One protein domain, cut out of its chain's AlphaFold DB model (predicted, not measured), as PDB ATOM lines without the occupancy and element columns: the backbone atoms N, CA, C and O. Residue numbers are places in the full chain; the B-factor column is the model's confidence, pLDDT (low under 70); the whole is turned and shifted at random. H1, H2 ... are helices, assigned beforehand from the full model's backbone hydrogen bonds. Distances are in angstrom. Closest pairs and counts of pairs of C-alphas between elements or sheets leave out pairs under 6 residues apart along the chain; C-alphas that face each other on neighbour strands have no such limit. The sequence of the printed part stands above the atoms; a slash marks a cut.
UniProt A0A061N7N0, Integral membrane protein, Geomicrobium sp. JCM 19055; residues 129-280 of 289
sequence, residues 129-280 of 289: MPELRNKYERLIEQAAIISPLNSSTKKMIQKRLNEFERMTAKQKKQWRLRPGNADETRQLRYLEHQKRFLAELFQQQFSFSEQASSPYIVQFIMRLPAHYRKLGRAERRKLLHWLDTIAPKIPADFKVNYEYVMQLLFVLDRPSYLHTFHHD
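What this domain is: This is residues 129 to 280 of the 289 residues of the protein "Integral membrane protein" of Geomicrobium sp. JCM 19055 (UniProt A0A061N7N0). Two groups of three helices stand end to end: H1, H2 and H3 form a triangle in which H1 and H3 run the same way and H2 runs opposite to both, and H4, H5 and H6 form a looser group beyond the end of H1, while the short H7 runs back near H1 and H3. The 152 printed residues hold seven named helices, H1 to H7 in order, and no named strand, an all-helix class. The whole is only just compact, close to loose, with a radius of gyration of the C-alphas of 17.4 A, and elongated, spanning 58 by 36 by 23 A.

Where its parts are: H2, the longest helix, is residues 151 to 174, 35.1 A long. H1 is residues 129 to 145, 24.6 A, beginning at C-alpha 129 (141.421, 190.634, 185.836). H3 is residues 182 to 203, 31.4 A. H4 is 216 to 228, H5 233 to 249 and H6 252 to 269. H7, residues 273 to 280, ends at C-alpha 280 (140.927, 202.271, 196.738).

How they stand to each other: H1, H2, H3, H4 and H6 make a bundle, a group of helices that touch one another in a chain of pairs, and the helix packing is mostly aligned, with 4 of 5 touching pairs at a shallow tilt. H2 touches H1 in a hairpin, C-alphas of Met 167 and Leu 132 closest at 6.6 A, at a shallow tilt of 16 degrees, opposite ways. H4 touches H6, Pro 225 to Leu 265 closest, C-alphas 6.1 A apart. H1 and H4 touch only at their ends, the closest C-alphas those of Ile 145 and Ala 226, 4.6 A apart. H1, H2, H3 and H7 have every O i to N i+4 pair within hydrogen-bond range; H4 has 6 of 9, H5 11 of 13 and H6 12 of 14.

The domain as a whole: The C-alphas of Leu 177 and Ser 213 are farthest apart, 58.1 A. The printed part has no cut. The link from H3 to H4 is long. Confidence is under 70 in residues 143 to 151, 203 to 214 and 270 to 280.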
ATOM      1  N   MET A 129     142.552 189.910 185.229       86.00
ATOM      2  CA  MET A 129     141.421 190.634 185.836       86.00
ATOM      3  C   MET A 129     141.071 191.958 185.152       86.00
ATOM      4  O   MET A 129     139.884 192.179 184.889       86.00
ATOM      5  N   PRO A 130     142.037 192.846 184.836       85.88
ATOM      6  CA  PRO A 130     141.715 194.114 184.186       85.88
ATOM      7  C   PRO A 130     141.074 193.898 182.812       85.88
ATOM      8  O   PRO A 130     140.090 194.552 182.471       85.88
ATOM      9  N   GLU A 131     141.581 192.931 182.044       86.44
ATOM     10  CA  GLU A 131     141.023 192.589 180.735       86.44
ATOM     11  C   GLU A 131     139.629 191.958 180.863       86.44
ATOM     12  O   GLU A 131     138.727 192.282 180.087       86.44
ATOM     13  N   LEU A 132     139.425 191.096 181.865       86.88
ATOM     14  CA  LEU A 132     138.135 190.468 182.142       86.88
ATOM     15  C   LEU A 132     137.064 191.511 182.475       86.88
ATOM     16  O   LEU A 132     135.955 191.448 181.937       86.88
ATOM     17  N   ARG A 133     137.412 192.508 183.295       84.38
ATOM     18  CA  ARG A 133     136.542 193.652 183.590       84.38
ATOM     19  C   ARG A 133     136.191 194.426 182.327       84.38
ATOM     20  O   ARG A 133     135.012 194.640 182.067       84.38
ATOM     21  N   ASN A 134     137.184 194.791 181.521       85.94
ATOM     22  CA  ASN A 134     136.942 195.558 180.298       85.94
ATOM     23  C   ASN A 134     136.041 194.784 179.318       85.94
ATOM     24  O   ASN A 134     135.175 195.362 178.665       85.94
ATOM     25  N   LYS A 135     136.210 193.457 179.217       85.62
ATOM     26  CA  LYS A 135     135.331 192.597 178.405       85.62
ATOM     27  C   LYS A 135     133.904 192.552 178.953       85.62
ATOM     28  O   LYS A 135     132.967 192.578 178.161       85.62
ATOM     29  N   TYR A 136     133.740 192.507 180.272       84.31
ATOM     30  CA  TYR A 136     132.430 192.566 180.920       84.31
ATOM     31  C   TYR A 136     131.733 193.916 180.706       84.31
ATOM     32  O   TYR A 136     130.564 193.948 180.333       84.31
ATOM     33  N   GLU A 137     132.449 195.031 180.848       81.31
ATOM     34  CA  GLU A 137     131.898 196.369 180.602       81.31
ATOM     35  C   GLU A 137     131.423 196.524 179.153       81.31
ATOM     36  O   GLU A 137     130.300 196.967 178.914       81.31
ATOM     37  N   ARG A 138     132.214 196.041 178.186       81.56
ATOM     38  CA  ARG A 138     131.819 196.012 176.768       81.56
ATOM     39  C   ARG A 138     130.606 195.118 176.503       81.56
ATOM     40  O   ARG A 138     129.801 195.431 175.628       81.56
ATOM     41  N   LEU A 139     130.482 193.996 177.217       80.88
ATOM     42  CA  LEU A 139     129.313 193.113 177.126       80.88
ATOM     43  C   LEU A 139     128.043 193.843 177.577       80.88
ATOM     44  O   LEU A 139     127.037 193.785 176.876       80.88
ATOM     45  N   ILE A 140     128.105 194.567 178.698       77.00
ATOM     46  CA  ILE A 140     126.974 195.356 179.208       77.00
ATOM     47  C   ILE A 140     126.617 196.506 178.260       77.00
ATOM     48  O   ILE A 140     125.442 196.742 177.991       77.00
ATOM     49  N   GLU A 141     127.610 197.221 177.730       74.69
ATOM     50  CA  GLU A 141     127.372 198.324 176.787       74.69
ATOM     51  C   GLU A 141     126.593 197.869 175.560       74.69
ATOM     52  O   GLU A 141     125.633 198.510 175.141       74.69
ATOM     53  N   GLN A 142     126.973 196.724 175.005       71.94
ATOM     54  CA  GLN A 142     126.303 196.176 173.833       71.94
ATOM     55  C   GLN A 142     124.930 195.595 174.176       71.94
ATOM     56  O   GLN A 142     124.021 195.691 173.355       71.94
ATOM     57  N   ALA A 143     124.751 195.072 175.394       69.62
ATOM     58  CA  ALA A 143     123.440 194.687 175.911       69.62
ATOM     59  C   ALA A 143     122.460 195.873 175.925       69.62
ATOM     60  O   ALA A 143     121.294 195.718 175.576       69.62
ATOM     61  N   ALA A 144     122.944 197.056 176.308       66.12
ATOM     62  CA  ALA A 144     122.130 198.261 176.423       66.12
ATOM     63  C   ALA A 144     121.759 198.874 175.066       66.12
ATOM     64  O   ALA A 144     120.665 199.414 174.920       66.12
ATOM     65  N   ILE A 145     122.668 198.821 174.087       61.56
ATOM     66  CA  ILE A 145     122.517 199.525 172.804       61.56
ATOM     67  C   ILE A 145     121.673 198.730 171.795       61.56
ATOM     68  O   ILE A 145     120.986 199.340 170.981       61.56
ATOM     69  N   ILE A 146     121.706 197.392 171.820       54.91
ATOM     70  CA  ILE A 146     121.241 196.561 170.690       54.91
ATOM     71  C   ILE A 146     119.899 195.853 170.969       54.91
ATOM     72  O   ILE A 146     119.650 194.740 170.515       54.91
ATOM     73  N   SER A 147     119.006 196.499 171.716       55.62
ATOM     74  CA  SER A 147     117.590 196.105 171.758       55.62
ATOM     75  C   SER A 147     116.881 196.773 170.568       55.62
ATOM     76  O   SER A 147     116.770 198.002 170.590       55.62
ATOM     77  N   PRO A 148     116.458 196.055 169.501       57.50
ATOM     78  CA  PRO A 148     116.072 194.636 169.457       57.50
ATOM     79  C   PRO A 148     117.156 193.659 168.948       57.50
ATOM     80  O   PRO A 148     117.860 193.913 167.966       57.50
ATOM     81  N   LEU A 149     117.240 192.485 169.590       61.44
ATOM     82  CA  LEU A 149     118.188 191.412 169.267       61.44
ATOM     83  C   LEU A 149     117.856 190.744 167.919       61.44
ATOM     84  O   LEU A 149     117.149 189.740 167.858       61.44
ATOM     85  N   ASN A 150     118.431 191.244 166.827       65.00
ATOM     86  CA  ASN A 150     118.454 190.497 165.567       65.00
ATOM     87  C   ASN A 150     119.381 189.257 165.660       65.00
ATOM     88  O   ASN A 150     120.232 189.130 166.549       65.00
ATOM     89  N   SER A 151     119.246 188.322 164.714       68.06
ATOM     90  CA  SER A 151     120.013 187.062 164.697       68.06
ATOM     91  C   SER A 151     121.539 187.265 164.646       68.06
ATOM     92  O   SER A 151     122.294 186.471 165.215       68.06
ATOM     93  N   SER A 152     122.004 188.351 164.019       73.50
ATOM     94  CA  SER A 152     123.420 188.743 163.965       73.50
ATOM     95  C   SER A 152     123.944 189.193 165.335       73.50
ATOM     96  O   SER A 152     124.999 188.743 165.793       73.50
ATOM     97  N   THR A 153     123.158 189.997 166.050       73.12
ATOM     98  CA  THR A 153     123.462 190.482 167.403       73.12
ATOM     99  C   THR A 153     123.561 189.324 168.382       73.12
ATOM    100  O   THR A 153     124.516 189.256 169.157       73.12
ATOM    101  N   LYS A 154     122.651 188.348 168.290       74.12
ATOM    102  CA  LYS A 154     122.708 187.123 169.101       74.12
ATOM    103  C   LYS A 154     124.030 186.373 168.907       74.12
ATOM    104  O   LYS A 154     124.683 186.017 169.888       74.12
ATOM    105  N   LYS A 155     124.471 186.178 167.655       80.06
ATOM    106  CA  LYS A 155     125.768 185.539 167.352       80.06
ATOM    107  C   LYS A 155     126.943 186.338 167.922       80.06
ATOM    108  O   LYS A 155     127.872 185.747 168.477       80.06
ATOM    109  N   MET A 156     126.904 187.666 167.821       81.25
ATOM    110  CA  MET A 156     127.944 188.541 168.367       81.25
ATOM    111  C   MET A 156     128.028 188.458 169.898       81.25
ATOM    112  O   MET A 156     129.124 188.278 170.436       81.25
ATOM    113  N   ILE A 157     126.893 188.539 170.598       79.88
ATOM    114  CA  ILE A 157     126.823 188.426 172.063       79.88
ATOM    115  C   ILE A 157     127.323 187.048 172.507       79.88
ATOM    116  O   ILE A 157     128.178 186.965 173.389       79.88
ATOM    117  N   GLN A 158     126.894 185.972 171.836       83.00
ATOM    118  CA  GLN A 158     127.357 184.617 172.142       83.00
ATOM    119  C   GLN A 158     128.875 184.480 171.988       83.00
ATOM    120  O   GLN A 158     129.544 183.917 172.855       83.00
ATOM    121  N   LYS A 159     129.451 185.033 170.913       86.62
ATOM    122  CA  LYS A 159     130.905 185.024 170.704       86.62
ATOM    123  C   LYS A 159     131.636 185.708 171.861       86.62
ATOM    124  O   LYS A 159     132.628 185.175 172.352       86.62
ATOM    125  N   ARG A 160     131.139 186.854 172.331       83.75
ATOM    126  CA  ARG A 160     131.753 187.596 173.442       83.75
ATOM    127  C   ARG A 160     131.588 186.900 174.790       83.75
ATOM    128  O   ARG A 160     132.530 186.913 175.578       83.75
ATOM    129  N   LEU A 161     130.445 186.262 175.039       85.25
ATOM    130  CA  LEU A 161     130.242 185.418 176.220       85.25
ATOM    131  C   LEU A 161     131.258 184.268 176.237       85.25
ATOM    132  O   LEU A 161     131.927 184.059 177.248       85.25
ATOM    133  N   ASN A 162     131.455 183.599 175.099       88.44
ATOM    134  CA  ASN A 162     132.454 182.537 174.963       88.44
ATOM    135  C   ASN A 162     133.888 183.071 175.158       88.44
ATOM    136  O   ASN A 162     134.728 182.414 175.773       88.44
ATOM    137  N   GLU A 163     134.207 184.267 174.653       88.44
ATOM    138  CA  GLU A 163     135.507 184.908 174.898       88.44
ATOM    139  C   GLU A 163     135.729 185.241 176.377       88.44
ATOM    140  O   GLU A 163     136.839 185.051 176.881       88.44
ATOM    141  N   PHE A 164     134.698 185.722 177.072       87.81
ATOM    142  CA  PHE A 164     134.748 185.988 178.506       87.81
ATOM    143  C   PHE A 164     135.013 184.699 179.295       87.81
ATOM    144  O   PHE A 164     135.911 184.665 180.132       87.81
ATOM    145  N   GLU A 165     134.313 183.608 178.973       88.81
ATOM    146  CA  GLU A 165     134.537 182.296 179.593       88.81
ATOM    147  C   GLU A 165     135.961 181.783 179.385       88.81
ATOM    148  O   GLU A 165     136.599 181.317 180.332       88.81
ATOM    149  N   ARG A 166     136.502 181.922 178.168       89.31
ATOM    150  CA  ARG A 166     137.895 181.556 177.871       89.31
ATOM    151  C   ARG A 166     138.883 182.334 178.740       89.31
ATOM    152  O   ARG A 166     139.853 181.753 179.222       89.31
ATOM    153  N   MET A 167     138.649 183.627 178.957       87.44
ATOM    154  CA  MET A 167     139.510 184.462 179.803       87.44
ATOM    155  C   MET A 167     139.386 184.102 181.283       87.44
ATOM    156  O   MET A 167     140.399 183.955 181.964       87.44
ATOM    157  N   THR A 168     138.170 183.862 181.767       89.06
ATOM    158  CA  THR A 168     137.932 183.366 183.127       89.06
ATOM    159  C   THR A 168     138.625 182.027 183.368       89.06
ATOM    160  O   THR A 168     139.253 181.831 184.408       89.06
ATOM    161  N   ALA A 169     138.593 181.120 182.389       90.38
ATOM    162  CA  ALA A 169     139.312 179.853 182.461       90.38
ATOM    163  C   ALA A 169     140.835 180.058 182.546       90.38
ATOM    164  O   ALA A 169     141.486 179.391 183.350       90.38
ATOM    165  N   LYS A 170     141.406 181.007 181.785       89.19
ATOM    166  CA  LYS A 170     142.831 181.378 181.898       89.19
ATOM    167  C   LYS A 170     143.172 181.914 183.289       89.19
ATOM    168  O   LYS A 170     144.155 181.467 183.875       89.19
ATOM    169  N   GLN A 171     142.340 182.796 183.844       88.12
ATOM    170  CA  GLN A 171     142.536 183.333 185.194       88.12
ATOM    171  C   GLN A 171     142.479 182.225 186.257       88.12
ATOM    172  O   GLN A 171     143.363 182.126 187.104       88.12
ATOM    173  N   LYS A 172     141.488 181.329 186.188       89.56
ATOM    174  CA  LYS A 172     141.393 180.178 187.104       89.56
ATOM    175  C   LYS A 172     142.589 179.241 186.978       89.56
ATOM    176  O   LYS A 172     143.072 178.715 187.976       89.56
ATOM    177  N   LYS A 173     143.073 179.032 185.754       88.56
ATOM    178  CA  LYS A 173     144.257 178.216 185.479       88.56
ATOM    179  C   LYS A 173     145.520 178.829 186.081       88.56
ATOM    180  O   LYS A 173     146.297 178.097 186.685       88.56
ATOM    181  N   GLN A 174     145.679 180.150 185.986       85.88
ATOM    182  CA  GLN A 174     146.758 180.890 186.645       85.88
ATOM    183  C   GLN A 174     146.741 180.678 188.166       85.88
ATOM    184  O   GLN A 174     147.778 180.418 188.774       85.88
ATOM    185  N   TRP A 175     145.552 180.682 188.771       86.81
ATOM    186  CA  TRP A 175     145.388 180.512 190.214       86.81
ATOM    187  C   TRP A 175     145.589 179.101 190.760       86.81
ATOM    188  O   TRP A 175     145.613 178.930 191.976       86.81
ATOM    189  N   ARG A 176     145.786 178.093 189.901       86.25
ATOM    190  CA  ARG A 176     146.078 176.726 190.359       86.25
ATOM    191  C   ARG A 176     147.395 176.623 191.123       86.25
ATOM    192  O   ARG A 176     147.480 175.830 192.049       86.25
ATOM    193  N   LEU A 177     148.406 177.389 190.710       83.69
ATOM    194  CA  LEU A 177     149.729 177.389 191.347       83.69
ATOM    195  C   LEU A 177     149.942 178.588 192.271       83.69
ATOM    196  O   LEU A 177     150.735 178.510 193.201       83.69
ATOM    197  N   ARG A 178     149.245 179.699 192.015       81.81
ATOM    198  CA  ARG A 178     149.316 180.914 192.829       81.81
ATOM    199  C   ARG A 178     147.908 181.468 193.035       81.81
ATOM    200  O   ARG A 178     147.445 182.207 192.162       81.81
ATOM    201  N   PRO A 179     147.211 181.121 194.130       78.75
ATOM    202  CA  PRO A 179     145.867 181.628 194.366       78.75
ATOM    203  C   PRO A 179     145.875 183.159 194.410       78.75
ATOM    204  O   PRO A 179     146.810 183.777 194.920       78.75
ATOM    205  N   GLY A 180     144.839 183.763 193.828       78.25
ATOM    206  CA  GLY A 180     144.637 185.205 193.897       78.25
ATOM    207  C   GLY A 180     144.297 185.658 195.310       78.25
ATOM    208  O   GLY A 180     143.927 184.859 196.176       78.25
ATOM    209  N   ASN A 181     144.368 186.966 195.535       84.19
ATOM    210  CA  ASN A 181     143.986 187.532 196.824       84.19
ATOM    211  C   ASN A 181     142.493 187.273 197.108       84.19
ATOM    212  O   ASN A 181     141.687 187.064 196.190       84.19
ATOM    213  N   ALA A 182     142.092 187.331 198.383       83.00
ATOM    214  CA  ALA A 182     140.693 187.144 198.782       83.00
ATOM    215  C   ALA A 182     139.745 188.084 198.011       83.00
ATOM    216  O   ALA A 182     138.678 187.661 197.557       83.00
ATOM    217  N   ASP A 183     140.174 189.327 197.792       82.38
ATOM    218  CA  ASP A 183     139.418 190.333 197.046       82.38
ATOM    219  C   ASP A 183     139.314 190.012 195.555       82.38
ATOM    220  O   ASP A 183     138.221 190.075 194.995       82.38
ATOM    221  N   GLU A 184     140.404 189.592 194.910       83.06
ATOM    222  CA  GLU A 184     140.367 189.192 193.499       83.06
ATOM    223  C   GLU A 184     139.451 187.980 193.305       83.06
ATOM    224  O   GLU A 184     138.670 187.918 192.357       83.06
ATOM    225  N   THR A 185     139.487 187.030 194.240       84.75
ATOM    226  CA  THR A 185     138.617 185.849 194.207       84.75
ATOM    227  C   THR A 185     137.143 186.239 194.351       84.75
ATOM    228  O   THR A 185     136.283 185.703 193.647       84.75
ATOM    229  N   ARG A 186     136.829 187.199 195.233       85.62
ATOM    230  CA  ARG A 186     135.480 187.777 195.359       85.62
ATOM    231  C   ARG A 186     135.053 188.472 194.066       85.62
ATOM    232  O   ARG A 186     133.941 188.225 193.602       85.62
ATOM    233  N   GLN A 187     135.934 189.268 193.461       85.19
ATOM    234  CA  GLN A 187     135.670 189.948 192.191       85.19
ATOM    235  C   GLN A 187     135.415 188.958 191.050       85.19
ATOM    236  O   GLN A 187     134.468 189.148 190.291       85.19
ATOM    237  N   LEU A 188     136.188 187.869 190.957       87.69
ATOM    238  CA  LEU A 188     135.965 186.846 189.937       87.69
ATOM    239  C   LEU A 188     134.595 186.195 190.093       87.69
ATOM    240  O   LEU A 188     133.850 186.108 189.124       87.69
ATOM    241  N   ARG A 189     134.240 185.775 191.315       87.50
ATOM    242  CA  ARG A 189     132.924 185.178 191.586       87.50
ATOM    243  C   ARG A 189     131.788 186.135 191.249       87.50
ATOM    244  O   ARG A 189     130.795 185.708 190.667       87.50
ATOM    245  N   TYR A 190     131.947 187.415 191.580       85.88
ATOM    246  CA  TYR A 190     130.985 188.449 191.213       85.88
ATOM    247  C   TYR A 190     130.818 188.533 189.691       85.88
ATOM    248  O   TYR A 190     129.700 188.431 189.192       85.88
ATOM    249  N   LEU A 191     131.921 188.646 188.948       85.00
ATOM    250  CA  LEU A 191     131.913 188.721 187.488       85.00
ATOM    251  C   LEU A 191     131.326 187.456 186.835       85.00
ATOM    252  O   LEU A 191     130.571 187.555 185.871       85.00
ATOM    253  N   GLU A 192     131.617 186.269 187.371       87.00
ATOM    254  CA  GLU A 192     131.030 185.009 186.901       87.00
ATOM    255  C   GLU A 192     129.521 184.951 187.127       87.00
ATOM    256  O   GLU A 192     128.781 184.564 186.222       87.00
ATOM    257  N   HIS A 193     129.062 185.348 188.313       86.25
ATOM    258  CA  HIS A 193     127.640 185.392 188.631       86.25
ATOM    259  C   HIS A 193     126.904 186.381 187.720       86.25
ATOM    260  O   HIS A 193     125.897 186.028 187.112       86.25
ATOM    261  N   GLN A 194     127.462 187.579 187.534       81.56
ATOM    262  CA  GLN A 194     126.912 188.584 186.626       81.56
ATOM    263  C   GLN A 194     126.865 188.103 185.172       81.56
ATOM    264  O   GLN A 194     125.883 188.336 184.473       81.56
ATOM    265  N   LYS A 195     127.903 187.401 184.703       85.19
ATOM    266  CA  LYS A 195     127.904 186.812 183.359       85.19
ATOM    267  C   LYS A 195     126.816 185.752 183.197       85.19
ATOM    268  O   LYS A 195     126.223 185.680 182.124       85.19
ATOM    269  N   ARG A 196     126.580 184.903 184.206       84.62
ATOM    270  CA  ARG A 196     125.505 183.893 184.161       84.62
ATOM    271  C   ARG A 196     124.146 184.564 184.072       84.62
ATOM    272  O   ARG A 196     123.403 184.248 183.156       84.62
ATOM    273  N   PHE A 197     123.914 185.563 184.919       81.81
ATOM    274  CA  PHE A 197     122.696 186.360 184.887       81.81
ATOM    275  C   PHE A 197     122.472 187.015 183.516       81.81
ATOM    276  O   PHE A 197     121.413 186.865 182.924       81.81
ATOM    277  N   LEU A 198     123.497 187.659 182.943       78.81
ATOM    278  CA  LEU A 198     123.415 188.216 181.587       78.81
ATOM    279  C   LEU A 198     123.141 187.142 180.526       78.81
ATOM    280  O   LEU A 198     122.349 187.366 179.619       78.81
ATOM    281  N   ALA A 199     123.788 185.979 180.610       79.38
ATOM    282  CA  ALA A 199     123.551 184.891 179.667       79.38
ATOM    283  C   ALA A 199     122.115 184.353 179.762       79.38
ATOM    284  O   ALA A 199     121.511 184.116 178.724       79.38
ATOM    285  N   GLU A 200     121.569 184.217 180.970       78.56
ATOM    286  CA  GLU A 200     120.172 183.837 181.210       78.56
ATOM    287  C   GLU A 200     119.214 184.881 180.629       78.56
ATOM    288  O   GLU A 200     118.338 184.518 179.849       78.56
ATOM    289  N   LEU A 201     119.455 186.172 180.892       74.25
ATOM    290  CA  LEU A 201     118.702 187.283 180.298       74.25
ATOM    291  C   LEU A 201     118.675 187.209 178.763       74.25
ATOM    292  O   LEU A 201     117.629 187.395 178.145       74.25
ATOM    293  N   PHE A 202     119.812 186.913 178.129       71.94
ATOM    294  CA  PHE A 202     119.892 186.793 176.670       71.94
ATOM    295  C   PHE A 202     119.302 185.488 176.124       71.94
ATOM    296  O   PHE A 202     118.824 185.455 174.987       71.94
ATOM    297  N   GLN A 203     119.377 184.398 176.890       67.88
ATOM    298  CA  GLN A 203     118.891 183.084 176.484       67.88
ATOM    299  C   GLN A 203     117.377 182.956 176.649       67.88
ATOM    300  O   GLN A 203     116.775 182.209 175.881       67.88
ATOM    301  N   GLN A 204     116.764 183.718 177.562       62.72
ATOM    302  CA  GLN A 204     115.322 183.731 177.837       62.72
ATOM    303  C   GLN A 204     114.423 184.111 176.650       62.72
ATOM    304  O   GLN A 204     113.212 184.137 176.811       62.72
ATOM    305  N   GLN A 205     114.978 184.306 175.448       51.34
ATOM    306  CA  GLN A 205     114.236 184.336 174.189       51.34
ATOM    307  C   GLN A 205     113.000 185.227 174.293       51.34
ATOM    308  O   GLN A 205     111.871 184.780 174.120       51.34
ATOM    309  N   PHE A 206     113.212 186.518 174.533       51.56
ATOM    310  CA  PHE A 206     112.172 187.456 174.173       51.56
ATOM    311  C   PHE A 206     112.093 187.435 172.652       51.56
ATOM    312  O   PHE A 206     112.918 188.026 171.951       51.56
ATOM    313  N   SER A 207     111.081 186.745 172.131       46.16
ATOM    314  CA  SER A 207     110.259 187.327 171.084       46.16
ATOM    315  C   SER A 207     109.919 188.734 171.567       46.16
ATOM    316  O   SER A 207     108.881 188.967 172.182       46.16
ATOM    317  N   PHE A 208     110.839 189.676 171.329       52.62
ATOM    318  CA  PHE A 208     110.512 191.073 171.120       52.62
ATOM    319  C   PHE A 208     109.595 191.023 169.921       52.62
ATOM    320  O   PHE A 208     110.035 191.116 168.778       52.62
ATOM    321  N   SER A 209     108.348 190.667 170.201       43.28
ATOM    322  CA  SER A 209     107.324 190.594 169.208       43.28
ATOM    323  C   SER A 209     107.354 191.976 168.605       43.28
ATOM    324  O   SER A 209     107.210 192.981 169.314       43.28
ATOM    325  N   GLU A 210     107.600 192.028 167.305       47.12
ATOM    326  CA  GLU A 210     107.139 193.100 166.443       47.12
ATOM    327  C   GLU A 210     105.605 193.156 166.538       47.12
ATOM    328  O   GLU A 210     104.881 193.026 165.557       47.12
ATOM    329  N   GLN A 211     105.065 193.298 167.750       50.72
ATOM    330  CA  GLN A 211     103.667 193.521 167.987       50.72
ATOM    331  C   GLN A 211     103.498 194.977 167.582       50.72
ATOM    332  O   GLN A 211     103.807 195.902 168.340       50.72
ATOM    333  N   ALA A 212     103.072 195.160 166.333       48.69
ATOM    334  CA  ALA A 212     102.846 196.442 165.676       48.69
ATOM    335  C   ALA A 212     101.940 197.398 166.489       48.69
ATOM    336  O   ALA A 212     101.899 198.592 166.211       48.69
ATOM    337  N   SER A 213     101.285 196.887 167.537       52.22
ATOM    338  CA  SER A 213     100.352 197.580 168.428       52.22
ATOM    339  C   SER A 213     100.863 197.711 169.876       52.22
ATOM    340  O   SER A 213     100.070 197.646 170.815       52.22
ATOM    341  N   SER A 214     102.175 197.838 170.114       60.56
ATOM    342  CA  SER A 214     102.679 198.077 171.480       60.56
ATOM    343  C   SER A 214     102.377 199.516 171.948       60.56
ATOM    344  O   SER A 214     102.662 200.465 171.210       60.56
ATOM    345  N   PRO A 215     101.834 199.718 173.166       70.25
ATOM    346  CA  PRO A 215     101.605 201.051 173.720       70.25
ATOM    347  C   PRO A 215     102.892 201.886 173.744       70.25
ATOM    348  O   PRO A 215     103.971 201.352 174.012       70.25
ATOM    349  N   TYR A 216     102.787 203.206 173.560       73.38
ATOM    350  CA  TYR A 216     103.938 204.126 173.579       73.38
ATOM    351  C   TYR A 216     104.840 203.954 174.811       73.38
ATOM    352  O   TYR A 216     106.062 204.032 174.702       73.38
ATOM    353  N   ILE A 217     104.250 203.660 175.974       70.56
ATOM    354  CA  ILE A 217     104.982 203.393 177.221       70.56
ATOM    355  C   ILE A 217     105.907 202.179 177.074       70.56
ATOM    356  O   ILE A 217     107.062 202.236 177.486       70.56
ATOM    357  N   VAL A 218     105.443 201.103 176.438       71.25
ATOM    358  CA  VAL A 218     106.243 199.890 176.223       71.25
ATOM    359  C   VAL A 218     107.387 200.180 175.251       71.25
ATOM    360  O   VAL A 218     108.525 199.802 175.516       71.25
ATOM    361  N   GLN A 219     107.132 200.926 174.173       71.56
ATOM    362  CA  GLN A 219     108.179 201.335 173.225       71.56
ATOM    363  C   GLN A 219     109.250 202.220 173.875       71.56
ATOM    364  O   GLN A 219     110.442 202.052 173.607       71.56
ATOM    365  N   PHE A 220     108.835 203.140 174.748       76.75
ATOM    366  CA  PHE A 220     109.745 203.978 175.523       76.75
ATOM    367  C   PHE A 220     110.613 203.136 176.465       76.75
ATOM    368  O   PHE A 220     111.839 203.242 176.421       76.75
ATOM    369  N   ILE A 221     109.992 202.254 177.257       75.00
ATOM    370  CA  ILE A 221     110.684 201.354 178.190       75.00
ATOM    371  C   ILE A 221     111.697 200.480 177.436       75.00
ATOM    372  O   ILE A 221     112.838 200.353 177.867       75.00
ATOM    373  N   MET A 222     111.349 199.966 176.255       70.62
ATOM    374  CA  MET A 222     112.262 199.149 175.446       70.62
ATOM    375  C   MET A 222     113.505 199.905 174.945       70.62
ATOM    376  O   MET A 222     114.566 199.298 174.799       70.62
ATOM    377  N   ARG A 223     113.408 201.218 174.701       75.38
ATOM    378  CA  ARG A 223     114.536 202.068 174.259       75.38
ATOM    379  C   ARG A 223     115.305 202.711 175.416       75.38
ATOM    380  O   ARG A 223     116.356 203.327 175.203       75.38
ATOM    381  N   LEU A 224     114.786 202.571 176.633       77.62
ATOM    382  CA  LEU A 224     115.316 203.173 177.848       77.62
ATOM    383  C   LEU A 224     116.749 202.723 178.173       77.62
ATOM    384  O   LEU A 224     117.566 203.602 178.447       77.62
ATOM    385  N   PRO A 225     117.124 201.427 178.072       76.19
ATOM    386  CA  PRO A 225     118.482 200.973 178.385       76.19
ATOM    387  C   PRO A 225     119.572 201.681 177.568       76.19
ATOM    388  O   PRO A 225     120.604 202.060 178.122       76.19
ATOM    389  N   ALA A 226     119.317 201.941 176.280       72.69
ATOM    390  CA  ALA A 226     120.261 202.614 175.385       72.69
ATOM    391  C   ALA A 226     120.558 204.063 175.810       72.69
ATOM    392  O   ALA A 226     121.645 204.589 175.563       72.69
ATOM    393  N   HIS A 227     119.597 204.712 176.470       76.12
ATOM    394  CA  HIS A 227     119.702 206.098 176.921       76.12
ATOM    395  C   HIS A 227     120.052 206.202 178.404       76.12
ATOM    396  O   HIS A 227     120.604 207.217 178.821       76.12
ATOM    397  N   TYR A 228     119.820 205.141 179.180       76.62
ATOM    398  CA  TYR A 228     119.976 205.107 180.631       76.62
ATOM    399  C   TYR A 228     121.355 205.578 181.105       76.62
ATOM    400  O   TYR A 228     121.478 206.335 182.069       76.62
ATOM    401  N   ARG A 229     122.414 205.196 180.380       70.06
ATOM    402  CA  ARG A 229     123.789 205.558 180.743       70.06
ATOM    403  C   ARG A 229     124.129 207.034 180.500       70.06
ATOM    404  O   ARG A 229     125.069 207.521 181.121       70.06
ATOM    405  N   LYS A 230     123.361 207.744 179.660       78.00
ATOM    406  CA  LYS A 230     123.511 209.191 179.417       78.00
ATOM    407  C   LYS A 230     122.937 210.040 180.557       78.00
ATOM    408  O   LYS A 230     123.358 211.178 180.712       78.00
ATOM    409  N   LEU A 231     122.014 209.489 181.352       79.88
ATOM    410  CA  LEU A 231     121.414 210.188 182.491       79.88
ATOM    411  C   LEU A 231     122.372 210.253 183.687       79.88
ATOM    412  O   LEU A 231     123.116 209.300 183.957       79.88
ATOM    413  N   GLY A 232     122.302 211.349 184.444       80.56
ATOM    414  CA  GLY A 232     123.018 211.515 185.711       80.56
ATOM    415  C   GLY A 232     122.440 210.643 186.838       80.56
ATOM    416  O   GLY A 232     121.289 210.214 186.786       80.56
ATOM    417  N   ARG A 233     123.203 210.393 187.917       78.19
ATOM    418  CA  ARG A 233     122.752 209.541 189.051       78.19
ATOM    419  C   ARG A 233     121.429 209.992 189.685       78.19
ATOM    420  O   ARG A 233     120.640 209.158 190.123       78.19
ATOM    421  N   ALA A 234     121.200 211.300 189.801       79.00
ATOM    422  CA  ALA A 234     119.960 211.828 190.373       79.00
ATOM    423  C   ALA A 234     118.754 211.566 189.454       79.00
ATOM    424  O   ALA A 234     117.685 211.196 189.929       79.00
ATOM    425  N   GLU A 235     118.948 211.699 188.143       83.12
ATOM    426  CA  GLU A 235     117.919 211.457 187.129       83.12
ATOM    427  C   GLU A 235     117.583 209.972 187.016       83.12
ATOM    428  O   GLU A 235     116.409 209.616 186.997       83.12
ATOM    429  N   ARG A 236     118.596 209.095 187.045       83.75
ATOM    430  CA  ARG A 236     118.401 207.636 187.067       83.75
ATOM    431  C   ARG A 236     117.536 207.190 188.240       83.75
ATOM    432  O   ARG A 236     116.624 206.398 188.041       83.75
ATOM    433  N   ARG A 237     117.767 207.742 189.439       82.12
ATOM    434  CA  ARG A 237     116.934 207.451 190.621       82.12
ATOM    435  C   ARG A 237     115.485 207.893 190.436       82.12
ATOM    436  O   ARG A 237     114.584 207.119 190.740       82.12
ATOM    437  N   LYS A 238     115.254 209.104 189.913       85.69
ATOM    438  CA  LYS A 238     113.894 209.588 189.608       85.69
ATOM    439  C   LYS A 238     113.195 208.692 188.584       85.69
ATOM    440  O   LYS A 238     112.020 208.385 188.738       85.69
ATOM    441  N   LEU A 239     113.931 208.255 187.566       85.69
ATOM    442  CA  LEU A 239     113.434 207.393 186.501       85.69
ATOM    443  C   LEU A 239     113.095 205.986 187.011       85.69
ATOM    444  O   LEU A 239     112.027 205.484 186.683       85.69
ATOM    445  N   LEU A 240     113.933 205.381 187.859       84.81
ATOM    446  CA  LEU A 240     113.627 204.096 188.504       84.81
ATOM    447  C   LEU A 240     112.376 204.189 189.386       84.81
ATOM    448  O   LEU A 240     111.485 203.357 189.266       84.81
ATOM    449  N   HIS A 241     112.262 205.247 190.196       85.38
ATOM    450  CA  HIS A 241     111.063 205.483 191.002       85.38
ATOM    451  C   HIS A 241     109.809 205.628 190.126       85.38
ATOM    452  O   HIS A 241     108.746 205.107 190.450       85.38
ATOM    453  N   TRP A 242     109.912 206.331 188.998       86.56
ATOM    454  CA  TRP A 242     108.804 206.462 188.055       86.56
ATOM    455  C   TRP A 242     108.421 205.123 187.408       86.56
ATOM    456  O   TRP A 242     107.230 204.827 187.299       86.56
ATOM    457  N   LEU A 243     109.396 204.283 187.044       86.19
ATOM    458  CA  LEU A 243     109.128 202.941 186.522       86.19
ATOM    459  C   LEU A 243     108.356 202.096 187.543       86.19
ATOM    460  O   LEU A 243     107.320 201.537 187.191       86.19
ATOM    461  N   ASP A 244     108.757 202.111 188.817       84.81
ATOM    462  CA  ASP A 244     108.039 201.399 189.884       84.81
ATOM    463  C   ASP A 244     106.589 201.885 190.044       84.81
ATOM    464  O   ASP A 244     105.678 201.076 190.225       84.81
ATOM    465  N   THR A 245     106.329 203.190 189.889       87.19
ATOM    466  CA  THR A 245     104.949 203.715 189.928       87.19
ATOM    467  C   THR A 245     104.093 203.294 188.730       87.19
ATOM    468  O   THR A 245     102.864 203.279 188.823       87.19
ATOM    469  N   ILE A 246     104.717 202.957 187.598       85.44
ATOM    470  CA  ILE A 246     104.030 202.520 186.375       85.44
ATOM    471  C   ILE A 246     103.907 201.003 186.296       85.44
ATOM    472  O   ILE A 246     102.979 200.539 185.642       85.44
ATOM    473  N   ALA A 247     104.748 200.240 186.996       83.25
ATOM    474  CA  ALA A 247     104.701 198.780 187.053       83.25
ATOM    475  C   ALA A 247     103.274 198.181 187.135       83.25
ATOM    476  O   ALA A 247     102.972 197.301 186.326       83.25
ATOM    477  N   PRO A 248     102.354 198.656 188.007       84.38
ATOM    478  CA  PRO A 248     100.994 198.105 188.080       84.38
ATOM    479  C   PRO A 248     100.091 198.468 186.888       84.38
ATOM    480  O   PRO A 248      99.049 197.848 186.705       84.38
ATOM    481  N   LYS A 249     100.457 199.472 186.080       83.62
ATOM    482  CA  LYS A 249      99.700 199.943 184.905       83.62
ATOM    483  C   LYS A 249     100.110 199.243 183.605       83.62
ATOM    484  O   LYS A 249      99.565 199.557 182.548       83.62
ATOM    485  N   ILE A 250     101.090 198.342 183.656       80.81
ATOM    486  CA  ILE A 250     101.600 197.643 182.473       80.81
ATOM    487  C   ILE A 250     100.674 196.465 182.147       80.81
ATOM    488  O   ILE A 250     100.381 195.670 183.041       80.81
ATOM    489  N   PRO A 251     100.217 196.318 180.887       80.56
ATOM    490  CA  PRO A 251      99.373 195.192 180.502       80.56
ATOM    491  C   PRO A 251     100.078 193.853 180.750       80.56
ATOM    492  O   PRO A 251     101.295 193.751 180.574       80.56
ATOM    493  N   ALA A 252      99.311 192.820 181.112       79.06
ATOM    494  CA  ALA A 252      99.844 191.490 181.423       79.06
ATOM    495  C   ALA A 252     100.728 190.931 180.292       79.06
ATOM    496  O   ALA A 252     101.803 190.398 180.562       79.06
ATOM    497  N   ASP A 253     100.337 191.179 179.039       75.88
ATOM    498  CA  ASP A 253     101.052 190.753 177.830       75.88
ATOM    499  C   ASP A 253     102.474 191.339 177.714       75.88
ATOM    500  O   ASP A 253     103.341 190.759 177.065       75.88
ATOM    501  N   PHE A 254     102.740 192.480 178.362       74.94
ATOM    502  CA  PHE A 254     104.032 193.178 178.321       74.94
ATOM    503  C   PHE A 254     104.789 193.144 179.652       74.94
ATOM    504  O   PHE A 254     105.902 193.672 179.734       74.94
ATOM    505  N   LYS A 255     104.231 192.512 180.691       77.56
ATOM    506  CA  LYS A 255     104.848 192.444 182.023       77.56
ATOM    507  C   LYS A 255     106.224 191.776 181.984       77.56
ATOM    508  O   LYS A 255     107.164 192.276 182.591       77.56
ATOM    509  N   VAL A 256     106.368 190.713 181.195       73.75
ATOM    510  CA  VAL A 256     107.635 189.981 181.049       73.75
ATOM    511  C   VAL A 256     108.712 190.861 180.381       73.75
ATOM    512  O   VAL A 256     109.858 190.890 180.824       73.75
ATOM    513  N   ASN A 257     108.335 191.659 179.373       72.88
ATOM    514  CA  ASN A 257     109.242 192.619 178.722       72.88
ATOM    515  C   ASN A 257     109.668 193.738 179.682       72.88
ATOM    516  O   ASN A 257     110.820 194.175 179.664       72.88
ATOM    517  N   TYR A 258     108.744 194.205 180.524       76.69
ATOM    518  CA  TYR A 258     109.040 195.186 181.562       76.69
ATOM    519  C   TYR A 258     110.023 194.636 182.599       76.69
ATOM    520  O   TYR A 258     111.016 195.296 182.899       76.69
ATOM    521  N   GLU A 259     109.793 193.420 183.099       77.88
ATOM    522  CA  GLU A 259     110.688 192.758 184.054       77.88
ATOM    523  C   GLU A 259     112.100 192.584 183.480       77.88
ATOM    524  O   GLU A 259     113.079 192.884 184.164       77.88
ATOM    525  N   TYR A 260     112.219 192.210 182.204       76.12
ATOM    526  CA  TYR A 260     113.506 192.148 181.509       76.12
ATOM    527  C   TYR A 260     114.216 193.504 181.466       76.12
ATOM    528  O   TYR A 260     115.396 193.606 181.812       76.12
ATOM    529  N   VAL A 261     113.510 194.567 181.062       76.44
ATOM    530  CA  VAL A 261     114.098 195.912 181.016       76.44
ATOM    531  C   VAL A 261     114.513 196.359 182.414       76.44
ATOM    532  O   VAL A 261     115.611 196.884 182.566       76.44
ATOM    533  N   MET A 262     113.707 196.098 183.443       79.81
ATOM    534  CA  MET A 262     114.061 196.405 184.831       79.81
ATOM    535  C   MET A 262     115.312 195.651 185.290       79.81
ATOM    536  O   MET A 262     116.204 196.249 185.892       79.81
ATOM    537  N   GLN A 263     115.432 194.365 184.958       78.00
ATOM    538  CA  GLN A 263     116.623 193.569 185.257       78.00
ATOM    539  C   GLN A 263     117.866 194.100 184.527       78.00
ATOM    540  O   GLN A 263     118.941 194.195 185.124       78.00
ATOM    541  N   LEU A 264     117.728 194.516 183.266       76.12
ATOM    542  CA  LEU A 264     118.815 195.117 182.493       76.12
ATOM    543  C   LEU A 264     119.219 196.491 183.047       76.12
ATOM    544  O   LEU A 264     120.409 196.773 183.190       76.12
ATOM    545  N   LEU A 265     118.246 197.333 183.407       77.75
ATOM    546  CA  LEU A 265     118.478 198.629 184.046       77.75
ATOM    547  C   LEU A 265     119.161 198.466 185.398       77.75
ATOM    548  O   LEU A 265     120.085 199.212 185.691       77.75
ATOM    549  N   PHE A 266     118.790 197.457 186.186       77.81
ATOM    550  CA  PHE A 266     119.465 197.149 187.443       77.81
ATOM    551  C   PHE A 266     120.938 196.773 187.230       77.81
ATOM    552  O   PHE A 266     121.808 197.238 187.968       77.81
ATOM    553  N   VAL A 267     121.250 195.984 186.194       75.69
ATOM    554  CA  VAL A 267     122.643 195.671 185.823       75.69
ATOM    555  C   VAL A 267     123.399 196.922 185.363       75.69
ATOM    556  O   VAL A 267     124.573 197.074 185.693       75.69
ATOM    557  N   LEU A 268     122.735 197.829 184.639       75.25
ATOM    558  CA  LEU A 268     123.314 199.093 184.169       75.25
ATOM    559  C   LEU A 268     123.487 200.141 185.275       75.25
ATOM    560  O   LEU A 268     124.405 200.963 185.189       75.25
ATOM    561  N   ASP A 269     122.605 200.143 186.276       72.88
ATOM    562  CA  ASP A 269     122.614 201.099 187.383       72.88
ATOM    563  C   ASP A 269     123.565 200.701 188.494       72.88
ATOM    564  O   ASP A 269     124.052 201.586 189.196       72.88
ATOM    565  N   ARG A 270     123.881 199.401 188.634       67.75
ATOM    566  CA  ARG A 270     124.946 198.975 189.539       67.75
ATOM    567  C   ARG A 270     126.195 199.762 189.148       67.75
ATOM    568  O   ARG A 270     126.783 199.470 188.102       67.75
ATOM    569  N   PRO A 271     126.616 200.762 189.953       53.12
ATOM    570  CA  PRO A 271     127.840 201.473 189.659       53.12
ATOM    571  C   PRO A 271     128.897 200.394 189.586       53.12
ATOM    572  O   PRO A 271     128.852 199.452 190.380       53.12
ATOM    573  N   SER A 272     129.779 200.490 188.597       50.00
ATOM    574  CA  SER A 272     130.879 199.568 188.404       50.00
ATOM    575  C   SER A 272     131.550 199.355 189.760       50.00
ATOM    576  O   SER A 272     132.374 200.162 190.179       50.00
ATOM    577  N   TYR A 273     131.181 198.286 190.475       44.56
ATOM    578  CA  TYR A 273     131.729 197.945 191.793       44.56
ATOM    579  C   TYR A 273     133.263 197.858 191.700       44.56
ATOM    580  O   TYR A 273     133.993 198.006 192.671       44.56
ATOM    581  N   LEU A 274     133.744 197.664 190.474       45.47
ATOM    582  CA  LEU A 274     135.124 197.600 190.056       45.47
ATOM    583  C   LEU A 274     135.827 198.963 189.890       45.47
ATOM    584  O   LEU A 274     137.051 198.976 189.981       45.47
ATOM    585  N   HIS A 275     135.125 200.084 189.657       43.72
ATOM    586  CA  HIS A 275     135.749 201.419 189.571       43.72
ATOM    587  C   HIS A 275     136.096 201.972 190.957       43.72
ATOM    588  O   HIS A 275     137.204 202.470 191.147       43.72
ATOM    589  N   THR A 276     135.207 201.817 191.942       43.91
ATOM    590  CA  THR A 276     135.468 202.187 193.345       43.91
ATOM    591  C   THR A 276     136.605 201.355 193.940       43.91
ATOM    592  O   THR A 276     137.527 201.908 194.530       43.91
ATOM    593  N   PHE A 277     136.638 200.045 193.669       47.06
ATOM    594  CA  PHE A 277     137.741 199.176 194.102       47.06
ATOM    595  C   PHE A 277     139.102 199.541 193.486       47.06
ATOM    596  O   PHE A 277     140.142 199.311 194.103       47.06
ATOM    597  N   HIS A 278     139.127 200.068 192.255       44.69
ATOM    598  CA  HIS A 278     140.381 200.452 191.606       44.69
ATOM    599  C   HIS A 278     140.975 201.723 192.208       44.69
ATOM    600  O   HIS A 278     142.196 201.789 192.352       44.69
ATOM    601  N   HIS A 279     140.119 202.685 192.569       43.00
ATOM    602  CA  HIS A 279     140.518 203.900 193.277       43.00
ATOM    603  C   HIS A 279     141.111 203.564 194.651       43.00
ATOM    604  O   HIS A 279     142.221 204.002 194.952       43.00
ATOM    605  N   ASP A 280     140.454 202.684 195.412       41.62
ATOM    606  CA  ASP A 280     140.927 202.271 196.738       41.62
ATOM    607  C   ASP A 280     142.253 201.491 196.682       41.62
ATOM    608  O   ASP A 280     143.136 201.680 197.522       41.62
TER     609      ASP A 280